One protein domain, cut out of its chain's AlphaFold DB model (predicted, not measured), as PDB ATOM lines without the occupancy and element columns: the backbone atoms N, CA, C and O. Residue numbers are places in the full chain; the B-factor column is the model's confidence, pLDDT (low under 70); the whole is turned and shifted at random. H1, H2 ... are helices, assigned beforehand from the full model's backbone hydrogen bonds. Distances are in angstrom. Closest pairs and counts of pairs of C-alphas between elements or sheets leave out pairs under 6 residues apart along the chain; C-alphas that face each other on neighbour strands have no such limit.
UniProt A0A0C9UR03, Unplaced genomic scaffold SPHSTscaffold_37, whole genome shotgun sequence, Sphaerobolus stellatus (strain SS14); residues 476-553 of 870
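Overview. This is residues 476 to 553 of the 870 residues of an uncharacterized protein of Sphaerobolus stellatus (strain SS14) (UniProt A0A0C9UR03). Five short helices make a loosely joined frame: H1 runs through the middle, H2 packs on its last part and H3 crosses its first part, while at the other end H4 and H5 lie side by side, running opposite ways, near where H1 begins. The printed part has 78 residues, all helix by class, with five named helices in the order H1 to H5 and no named strand. It is compact, with a radius of gyration of the C-alphas of 13.0 A and spans of 36 by 24 by 19 A.

Arrangement. Start at H1, residues 476 to 489, which touches H2, residues 495 to 502, opposite ways at a steep tilt of 48 degrees; their closest C-alphas, of Thr 485 and Ala 498, are 5.1 A apart. With residues 479 to 482 alone H1 touches H3, residues 510 to 522, at a steep tilt of 60 degrees; look at C-alphas 482 and 517, the closest, 6.8 A apart. H4, residues 525 to 533, is close to H1 but not clearly touching, its Arg 532 C-alpha 5.6 A from that of Ala 476, the closest pair. H4 and H5, residues 543 to 552, are close but not clearly touching, at a shallow tilt of 26 degrees, opposite ways; their closest C-alphas, of Phe 531 and Phe 546, are 7.1 A apart. H2 is apart from H4 and H5. In each of the five helices every O i to N i+4 pair is within hydrogen-bond range.

Along the chain. Find C-alpha 476 at (19.410, 30.529, -10.673); from there H1 runs 19.7 A to C-alpha 489. H2 is 10.8 A long, H3 17.9 A and H4 12.0 A. H5 runs 14.3 A to C-alpha 552 at (27.525, 12.199, -12.557).

Size, cuts and confidence. The C-alphas of Gly 492 and Asn 552, the two farthest apart, are 37.4 A apart. The printed part has no cut, and no link is long. Look at residues 535 to 537 for pLDDT under 70; the mean of the printed part is 91.5.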
ATOM      1  N   ALA A 476      20.079  29.370 -10.087       92.75
ATOM      2  CA  ALA A 476      19.410  30.529 -10.673       92.75
ATOM      3  C   ALA A 476      20.188  31.850 -10.484       92.75
ATOM      4  O   ALA A 476      20.148  32.707 -11.358       92.75
ATOM      5  N   GLU A 477      20.929  32.010  -9.379       92.75
ATOM      6  CA  GLU A 477      21.773  33.193  -9.127       92.75
ATOM      7  C   GLU A 477      22.987  33.224 -10.071       92.75
ATOM      8  O   GLU A 477      23.352  34.281 -10.586       92.75
ATOM      9  N   VAL A 478      23.595  32.058 -10.317       93.81
ATOM     10  CA  VAL A 478      24.717  31.899 -11.253       93.81
ATOM     11  C   VAL A 478      24.253  32.065 -12.705       93.81
ATOM     12  O   VAL A 478      24.913  32.763 -13.471       93.81
ATOM     13  N   GLU A 479      23.111  31.479 -13.072       95.38
ATOM     14  CA  GLU A 479      22.494  31.580 -14.401       95.38
ATOM     15  C   GLU A 479      22.136  33.031 -14.761       95.38
ATOM     16  O   GLU A 479      22.674  33.580 -15.727       95.38
ATOM     17  N   ASP A 480      21.296  33.687 -13.953       94.62
ATOM     18  CA  ASP A 480      20.900  35.087 -14.153       94.62
ATOM     19  C   ASP A 480      22.123  36.013 -14.183       94.62
ATOM     20  O   ASP A 480      22.248  36.862 -15.064       94.62
ATOM     21  N   GLY A 481      23.089  35.824 -13.284       94.62
ATOM     22  CA  GLY A 481      24.275  36.670 -13.282       94.62
ATOM     23  C   GLY A 481      25.239  36.429 -14.454       94.62
ATOM     24  O   GLY A 481      25.881  37.379 -14.909       94.62
ATOM     25  N   ILE A 482      25.300  35.222 -15.030       95.25
ATOM     26  CA  ILE A 482      25.989  34.984 -16.312       95.25
ATOM     27  C   ILE A 482      25.253  35.704 -17.451       95.25
ATOM     28  O   ILE A 482      25.900  36.368 -18.268       95.25
ATOM     29  N   HIS A 483      23.917  35.663 -17.479       95.62
ATOM     30  CA  HIS A 483      23.124  36.423 -18.451       95.62
ATOM     31  C   HIS A 483      23.325  37.940 -18.302       95.62
ATOM     32  O   HIS A 483      23.607  38.607 -19.300       95.62
ATOM     33  N   ARG A 484      23.280  38.488 -17.079       96.31
ATOM     34  CA  ARG A 484      23.534  39.914 -16.797       96.31
ATOM     35  C   ARG A 484      24.963  40.333 -17.149       96.31
ATOM     36  O   ARG A 484      25.141  41.362 -17.797       96.31
ATOM     37  N   THR A 485      25.966  39.509 -16.838       95.94
ATOM     38  CA  THR A 485      27.363  39.742 -17.251       95.94
ATOM     39  C   THR A 485      27.474  39.814 -18.779       95.94
ATOM     40  O   THR A 485      28.062  40.752 -19.315       95.94
ATOM     41  N   THR A 486      26.849  38.873 -19.492       95.19
ATOM     42  CA  THR A 486      26.847  38.819 -20.965       95.19
ATOM     43  C   THR A 486      26.102  40.011 -21.584       95.19
ATOM     44  O   THR A 486      26.539  40.570 -22.589       95.19
ATOM     45  N   ALA A 487      24.991  40.445 -20.982       96.44
ATOM     46  CA  ALA A 487      24.244  41.624 -21.418       96.44
ATOM     47  C   ALA A 487      25.062  42.916 -21.251       96.44
ATOM     48  O   ALA A 487      25.053  43.768 -22.135       96.44
ATOM     49  N   TRP A 488      25.824  43.040 -20.162       96.38
ATOM     50  CA  TRP A 488      26.710  44.180 -19.927       96.38
ATOM     51  C   TRP A 488      27.972  44.173 -20.798       96.38
ATOM     52  O   TRP A 488      28.386  45.240 -21.249       96.38
ATOM     53  N   GLN A 489      28.522  43.004 -21.138       94.62
ATOM     54  CA  GLN A 489      29.557  42.885 -22.176       94.62
ATOM     55  C   GLN A 489      29.051  43.405 -23.534       94.62
ATOM     56  O   GLN A 489      29.737  44.183 -24.193       94.62
ATOM     57  N   LYS A 490      27.809  43.071 -23.920       95.62
ATOM     58  CA  LYS A 490      27.154  43.618 -25.130       95.62
ATOM     59  C   LYS A 490      26.887  45.131 -25.070       95.62
ATOM     60  O   LYS A 490      26.661  45.736 -26.109       95.62
ATOM     61  N   GLN A 491      26.927  45.738 -23.883       95.62
ATOM     62  CA  GLN A 491      26.844  47.190 -23.670       95.62
ATOM     63  C   GLN A 491      28.230  47.861 -23.579       95.62
ATOM     64  O   GLN A 491      28.327  49.022 -23.192       95.62
ATOM     65  N   GLY A 492      29.312  47.146 -23.910       95.25
ATOM     66  CA  GLY A 492      30.672  47.688 -23.932       95.25
ATOM     67  C   GLY A 492      31.384  47.733 -22.575       95.25
ATOM     68  O   GLY A 492      32.513  48.215 -22.512       95.25
ATOM     69  N   LYS A 493      30.792  47.212 -21.486       95.19
ATOM     70  CA  LYS A 493      31.552  47.005 -20.241       95.19
ATOM     71  C   LYS A 493      32.592  45.902 -20.445       95.19
ATOM     72  O   LYS A 493      32.300  44.869 -21.048       95.19
ATOM     73  N   SER A 494      33.784  46.074 -19.870       95.88
ATOM     74  CA  SER A 494      34.784  45.002 -19.847       95.88
ATOM     75  C   SER A 494      34.228  43.771 -19.122       95.88
ATOM     76  O   SER A 494      33.484  43.894 -18.146       95.88
ATOM     77  N   ALA A 495      34.597  42.571 -19.578       91.31
ATOM     78  CA  ALA A 495      34.082  41.324 -19.012       91.31
ATOM     79  C   ALA A 495      34.350  41.196 -17.500       91.31
ATOM     80  O   ALA A 495      33.494  40.709 -16.762       91.31
ATOM     81  N   GLY A 496      35.500  41.708 -17.042       92.69
ATOM     82  CA  GLY A 496      35.856  41.782 -15.626       92.69
ATOM     83  C   GLY A 496      34.954  42.718 -14.821       92.69
ATOM     84  O   GLY A 496      34.421  42.296 -13.799       92.69
ATOM     85  N   GLN A 497      34.729  43.951 -15.292       93.12
ATOM     86  CA  GLN A 497      33.866  44.902 -14.586       93.12
ATOM     87  C   GLN A 497      32.406  44.441 -14.593       93.12
ATOM     88  O   GLN A 497      31.754  44.460 -13.556       93.12
ATOM     89  N   ALA A 498      31.913  43.959 -15.740       94.00
ATOM     90  CA  ALA A 498      30.569  43.406 -15.864       94.00
ATOM     91  C   ALA A 498      30.331  42.271 -14.855       94.00
ATOM     92  O   ALA A 498      29.302  42.257 -14.188       94.00
ATOM     93  N   TRP A 499      31.296  41.362 -14.693       93.56
ATOM     94  CA  TRP A 499      31.216  40.304 -13.690       93.56
ATOM     95  C   TRP A 499      31.236  40.860 -12.260       93.56
ATOM     96  O   TRP A 499      30.344  40.542 -11.482       93.56
ATOM     97  N   VAL A 500      32.200  41.718 -11.905       91.81
ATOM     98  CA  VAL A 500      32.321  42.278 -10.542       91.81
ATOM     99  C   VAL A 500      31.081  43.087 -10.134       91.81
ATOM    100  O   VAL A 500      30.649  42.985  -8.987       91.81
ATOM    101  N   ASP A 501      30.472  43.823 -11.066       90.88
ATOM    102  CA  ASP A 501      29.234  44.580 -10.847       90.88
ATOM    103  C   ASP A 501      28.019  43.664 -10.569       90.88
ATOM    104  O   ASP A 501      27.128  44.033  -9.803       90.88
ATOM    105  N   VAL A 502      27.947  42.477 -11.194       91.56
ATOM    106  CA  VAL A 502      26.879  41.482 -10.943       91.56
ATOM    107  C   VAL A 502      27.149  40.718  -9.646       91.56
ATOM    108  O   VAL A 502      26.223  40.391  -8.902       91.56
ATOM    109  N   PHE A 503      28.422  40.415  -9.403       90.56
ATOM    110  CA  PHE A 503      28.901  39.402  -8.475       90.56
ATOM    111  C   PHE A 503      29.969  39.978  -7.520       90.56
ATOM    112  O   PHE A 503      31.132  39.544  -7.529       90.56
ATOM    113  N   PRO A 504      29.585  40.955  -6.671       86.69
ATOM    114  CA  PRO A 504      30.513  41.755  -5.879       86.69
ATOM    115  C   PRO A 504      31.340  40.913  -4.902       86.69
ATOM    116  O   PRO A 504      30.834  40.065  -4.163       86.69
ATOM    117  N   GLY A 505      32.648  41.170  -4.883       85.94
ATOM    118  CA  GLY A 505      33.601  40.426  -4.060       85.94
ATOM    119  C   GLY A 505      34.011  39.061  -4.616       85.94
ATOM    120  O   GLY A 505      34.638  38.299  -3.882       85.94
ATOM    121  N   SER A 506      33.694  38.754  -5.877       87.62
ATOM    122  CA  SER A 506      34.273  37.632  -6.626       87.62
ATOM    123  C   SER A 506      35.183  38.134  -7.753       87.62
ATOM    124  O   SER A 506      34.994  39.232  -8.273       87.62
ATOM    125  N   SER A 507      36.183  37.339  -8.133       88.12
ATOM    126  CA  SER A 507      37.101  37.660  -9.232       88.12
ATOM    127  C   SER A 507      36.611  37.086 -10.559       88.12
ATOM    128  O   SER A 507      36.303  35.894 -10.635       88.12
ATOM    129  N   TYR A 508      36.635  37.890 -11.622       90.62
ATOM    130  CA  TYR A 508      36.449  37.375 -12.975       90.62
ATOM    131  C   TYR A 508      37.666  36.558 -13.426       90.62
ATOM    132  O   TYR A 508      38.803  37.004 -13.293       90.62
ATOM    133  N   ALA A 509      37.416  35.395 -14.022       91.44
ATOM    134  CA  ALA A 509      38.414  34.615 -14.742       91.44
ATOM    135  C   ALA A 509      37.759  34.052 -16.007       91.44
ATOM    136  O   ALA A 509      36.817  33.261 -15.908       91.44
ATOM    137  N   SER A 510      38.242  34.459 -17.185       91.31
ATOM    138  CA  SER A 510      37.593  34.169 -18.476       91.31
ATOM    139  C   SER A 510      37.413  32.666 -18.727       91.31
ATOM    140  O   SER A 510      36.331  32.218 -19.102       91.31
ATOM    141  N   SER A 511      38.430  31.861 -18.403       90.88
ATOM    142  CA  SER A 511      38.374  30.393 -18.462       90.88
ATOM    143  C   SER A 511      37.246  29.807 -17.604       90.88
ATOM    144  O   SER A 511      36.490  28.957 -18.067       90.88
ATOM    145  N   SER A 512      37.081  30.300 -16.373       89.19
ATOM    146  CA  SER A 512      36.046  29.828 -15.443       89.19
ATOM    147  C   SER A 512      34.647  30.325 -15.818       89.19
ATOM    148  O   SER A 512      33.676  29.591 -15.645       89.19
ATOM    149  N   PHE A 513      34.536  31.542 -16.361       93.31
ATOM    150  CA  PHE A 513      33.289  32.068 -16.915       93.31
ATOM    151  C   PHE A 513      32.818  31.217 -18.098       93.31
ATOM    152  O   PHE A 513      31.719  30.668 -18.053       93.31
ATOM    153  N   ASN A 514      33.678  31.020 -19.100       93.25
ATOM    154  CA  ASN A 514      33.366  30.235 -20.295       93.25
ATOM    155  C   ASN A 514      33.037  28.775 -19.953       93.25
ATOM    156  O   ASN A 514      32.049  28.240 -20.452       93.25
ATOM    157  N   LEU A 515      33.802  28.145 -19.053       93.06
ATOM    158  CA  LEU A 515      33.541  26.783 -18.580       93.06
ATOM    159  C   LEU A 515      32.144  26.642 -17.960       93.06
ATOM    160  O   LEU A 515      31.409  25.712 -18.286       93.06
ATOM    161  N   ASN A 516      31.765  27.556 -17.067       91.62
ATOM    162  CA  ASN A 516      30.498  27.460 -16.346       91.62
ATOM    163  C   ASN A 516      29.299  27.928 -17.188       91.62
ATOM    164  O   ASN A 516      28.240  27.310 -17.112       91.62
ATOM    165  N   HIS A 517      29.477  28.917 -18.066       94.81
ATOM    166  CA  HIS A 517      28.489  29.287 -19.083       94.81
ATOM    167  C   HIS A 517      28.211  28.122 -20.049       94.81
ATOM    168  O   HIS A 517      27.050  27.789 -20.279       94.81
ATOM    169  N   ASN A 518      29.248  27.430 -20.536       95.38
ATOM    170  CA  ASN A 518      29.083  26.247 -21.386       95.38
ATOM    171  C   ASN A 518      28.393  25.086 -20.650       95.38
ATOM    172  O   ASN A 518      27.577  24.394 -21.250       95.38
ATOM    173  N   ARG A 519      28.650  24.895 -19.348       94.38
ATOM    174  CA  ARG A 519      27.927  23.906 -18.524       94.38
ATOM    175  C   ARG A 519      26.433  24.216 -18.405       94.38
ATOM    176  O   ARG A 519      25.630  23.311 -18.589       94.38
ATOM    177  N   ILE A 520      26.055  25.474 -18.159       95.25
ATOM    178  CA  ILE A 520      24.639  25.894 -18.158       95.25
ATOM    179  C   ILE A 520      24.011  25.692 -19.537       95.25
ATOM    180  O   ILE A 520      22.922  25.132 -19.655       95.25
ATOM    181  N   LYS A 521      24.707  26.111 -20.597       95.75
ATOM    182  CA  LYS A 521      24.228  25.982 -21.974       95.75
ATOM    183  C   LYS A 521      23.954  24.520 -22.347       95.75
ATOM    184  O   LYS A 521      22.888  24.234 -22.884       95.75
ATOM    185  N   ASN A 522      24.880  23.619 -22.022       95.62
ATOM    186  CA  ASN A 522      24.880  22.234 -22.501       95.62
ATOM    187  C   ASN A 522      24.175  21.229 -21.569       95.62
ATOM    188  O   ASN A 522      24.038  20.068 -21.946       95.62
ATOM    189  N   ALA A 523      23.745  21.625 -20.366       95.69
ATOM    190  CA  ALA A 523      22.943  20.758 -19.500       95.69
ATOM    191  C   ALA A 523      21.549  20.455 -20.109       95.69
ATOM    192  O   ALA A 523      21.057  21.262 -20.906       95.69
ATOM    193  N   PRO A 524      20.879  19.352 -19.720       95.75
ATOM    194  CA  PRO A 524      19.478  19.102 -20.074       95.75
ATOM    195  C   PRO A 524      18.554  20.215 -19.556       95.75
ATOM    196  O   PRO A 524      18.753  20.710 -18.447       95.75
ATOM    197  N   GLU A 525      17.534  20.620 -20.321       94.75
ATOM    198  CA  GLU A 525      16.585  21.657 -19.864       94.75
ATOM    199  C   GLU A 525      15.731  21.201 -18.673       94.75
ATOM    200  O   GLU A 525      15.397  22.030 -17.835       94.75
ATOM    201  N   GLU A 526      15.452  19.901 -18.541       93.50
ATOM    202  CA  GLU A 526      14.809  19.300 -17.360       93.50
ATOM    203  C   GLU A 526      15.634  19.579 -16.095       93.50
ATOM    204  O   GLU A 526      15.155  20.211 -15.156       93.50
ATOM    205  N   LEU A 527      16.932  19.256 -16.129       93.50
ATOM    206  CA  LEU A 527      17.857  19.534 -15.030       93.50
ATOM    207  C   LEU A 527      17.940  21.039 -14.706       93.50
ATOM    208  O   LEU A 527      18.010  21.417 -13.537       93.50
ATOM    209  N   LYS A 528      17.911  21.919 -15.717       94.81
ATOM    210  CA  LYS A 528      17.860  23.378 -15.493       94.81
ATOM    211  C   LYS A 528      16.532  23.803 -14.870       94.81
ATOM    212  O   LYS A 528      16.523  24.651 -13.984       94.81
ATOM    213  N   HIS A 529      15.416  23.235 -15.319       93.69
ATOM    214  CA  HIS A 529      14.085  23.507 -14.788       93.69
ATOM    215  C   HIS A 529      13.984  23.114 -13.309       93.69
ATOM    216  O   HIS A 529      13.559  23.934 -12.496       93.69
ATOM    217  N   ASP A 530      14.467  21.932 -12.933       91.81
ATOM    218  CA  ASP A 530      14.461  21.463 -11.543       91.81
ATOM    219  C   ASP A 530      15.346  22.336 -10.646       91.81
ATOM    220  O   ASP A 530      14.937  22.784  -9.574       91.81
ATOM    221  N   PHE A 531      16.535  22.702 -11.124       94.00
ATOM    222  CA  PHE A 531      17.422  23.600 -10.387       94.00
ATOM    223  C   PHE A 531      16.942  25.059 -10.317       94.00
ATOM    224  O   PHE A 531      17.323  25.774  -9.384       94.00
ATOM    225  N   ARG A 532      16.075  25.502 -11.237       92.69
ATOM    226  CA  ARG A 532      15.298  26.748 -11.097       92.69
ATOM    227  C   ARG A 532      14.162  26.570 -10.076       92.69
ATOM    228  O   ARG A 532      13.965  27.453  -9.241       92.69
ATOM    229  N   SER A 533      13.443  25.443 -10.102       88.75
ATOM    230  CA  SER A 533      12.243  25.199  -9.282       88.75
ATOM    231  C   SER A 533      12.547  25.001  -7.789       88.75
ATOM    232  O   SER A 533      11.791  25.489  -6.949       88.75
ATOM    233  N   TYR A 534      13.703  24.418  -7.436       85.81
ATOM    234  CA  TYR A 534      14.180  24.327  -6.044       85.81
ATOM    235  C   TYR A 534      14.391  25.697  -5.358       85.81
ATOM    236  O   TYR A 534      14.451  25.776  -4.126       85.81
ATOM    237  N   GLY A 535      14.453  26.787  -6.130       69.69
ATOM    238  CA  GLY A 535      14.233  28.150  -5.649       69.69
ATOM    239  C   GLY A 535      15.277  28.705  -4.670       69.69
ATOM    240  O   GLY A 535      16.432  28.279  -4.603       69.69
ATOM    241  N   THR A 536      14.870  29.725  -3.908       65.31
ATOM    242  CA  THR A 536      15.758  30.536  -3.054       65.31
ATOM    243  C   THR A 536      15.938  30.014  -1.626       65.31
ATOM    244  O   THR A 536      16.641  30.643  -0.834       65.31
ATOM    245  N   THR A 537      15.376  28.847  -1.291       69.31
ATOM    246  CA  THR A 537      15.504  28.216   0.038       69.31
ATOM    247  C   THR A 537      16.187  26.847  -0.005       69.31
ATOM    248  O   THR A 537      17.190  26.672   0.686       69.31
ATOM    249  N   SER A 538      15.733  25.902  -0.837       84.25
ATOM    250  CA  SER A 538      16.227  24.512  -0.823       84.25
ATOM    251  C   SER A 538      17.736  24.400  -1.066       84.25
ATOM    252  O   SER A 538      18.277  25.059  -1.956       84.25
ATOM    253  N   ARG A 539      18.423  23.534  -0.312       84.44
ATOM    254  CA  ARG A 539      19.845  23.216  -0.535       84.44
ATOM    255  C   ARG A 539      20.077  22.494  -1.870       84.44
ATOM    256  O   ARG A 539      21.131  22.681  -2.477       84.44
ATOM    257  N   ARG A 540      19.069  21.778  -2.392       86.06
ATOM    258  CA  ARG A 540      19.141  21.104  -3.701       86.06
ATOM    259  C   ARG A 540      19.457  22.081  -4.832       86.06
ATOM    260  O   ARG A 540      20.296  21.771  -5.661       86.06
ATOM    261  N   GLY A 541      18.911  23.301  -4.793       91.06
ATOM    262  CA  GLY A 541      19.162  24.358  -5.784       91.06
ATOM    263  C   GLY A 541      20.569  24.986  -5.765       91.06
ATOM    264  O   GLY A 541      20.780  26.001  -6.430       91.06
ATOM    265  N   LEU A 542      21.533  24.456  -5.002       92.62
ATOM    266  CA  LEU A 542      22.905  24.975  -4.942       92.62
ATOM    267  C   LEU A 542      23.719  24.654  -6.206       92.62
ATOM    268  O   LEU A 542      23.736  23.529  -6.700       92.62
ATOM    269  N   TRP A 543      24.517  25.624  -6.651       93.38
ATOM    270  CA  TRP A 543      25.423  25.508  -7.796       93.38
ATOM    271  C   TRP A 543      26.394  24.322  -7.675       93.38
ATOM    272  O   TRP A 543      26.651  23.634  -8.661       93.38
ATOM    273  N   LYS A 544      26.888  24.013  -6.464       92.31
ATOM    274  CA  LYS A 544      27.726  22.822  -6.228       92.31
ATOM    275  C   LYS A 544      26.998  21.522  -6.603       92.31
ATOM    276  O   LYS A 544      27.604  20.660  -7.234       92.31
ATOM    277  N   ARG A 545      25.720  21.385  -6.225       92.19
ATOM    278  CA  ARG A 545      24.901  20.203  -6.534       92.19
ATOM    279  C   ARG A 545      24.598  20.145  -8.042       92.19
ATOM    280  O   ARG A 545      24.791  19.089  -8.630       92.19
ATOM    281  N   PHE A 546      24.302  21.273  -8.702       93.81
ATOM    282  CA  PHE A 546      24.129  21.340 -10.169       93.81
ATOM    283  C   PHE A 546      25.378  20.883 -10.943       93.81
ATOM    284  O   PHE A 546      25.296  20.096 -11.884       93.81
ATOM    285  N   ILE A 547      26.564  21.327 -10.515       93.88
ATOM    286  CA  ILE A 547      27.839  20.879 -11.093       93.88
ATOM    287  C   ILE A 547      28.075  19.377 -10.874       93.88
ATOM    288  O   ILE A 547      28.706  18.743 -11.718       93.88
ATOM    289  N   SER A 548      27.565  18.802  -9.782       92.19
ATOM    290  CA  SER A 548      27.595  17.352  -9.555       92.19
ATOM    291  C   SER A 548      26.642  16.611 -10.496       92.19
ATOM    292  O   SER A 548      27.037  15.601 -11.064       92.19
ATOM    293  N   ALA A 549      25.437  17.141 -10.732       92.00
ATOM    294  CA  ALA A 549      24.454  16.560 -11.650       92.00
ATOM    295  C   ALA A 549      25.003  16.401 -13.078       92.00
ATOM    296  O   ALA A 549      24.954  15.320 -13.656       92.00
ATOM    297  N   ILE A 550      25.607  17.466 -13.622       93.75
ATOM    298  CA  ILE A 550      26.226  17.440 -14.959       93.75
ATOM    299  C   ILE A 550      27.361  16.410 -15.037       93.75
ATOM    300  O   ILE A 550      27.576  15.812 -16.087       93.75
ATOM    301  N   LYS A 551      28.121  16.231 -13.950       90.88
ATOM    302  CA  LYS A 551      29.270  15.318 -13.913       90.88
ATOM    303  C   LYS A 551      28.882  13.849 -13.778       90.88
ATOM    304  O   LYS A 551      29.566  13.008 -14.349       90.88
ATOM    305  N   ASN A 552      27.847  13.557 -12.997       86.56
ATOM    306  CA  ASN A 552      27.525  12.199 -12.557       86.56
ATOM    307  C   ASN A 552      26.406  11.547 -13.390       86.56
ATOM    308  O   ASN A 552      26.089  10.383 -13.165       86.56
ATOM    309  N   GLY A 553      25.778  12.296 -14.303       74.25
ATOM    310  CA  GLY A 553      24.465  11.951 -14.844       74.25
ATOM    311  C   GLY A 553      23.345  12.329 -13.867       74.25
ATOM    312  O   GLY A 553      23.574  12.525 -12.670       74.25
TER     313      GLY A 553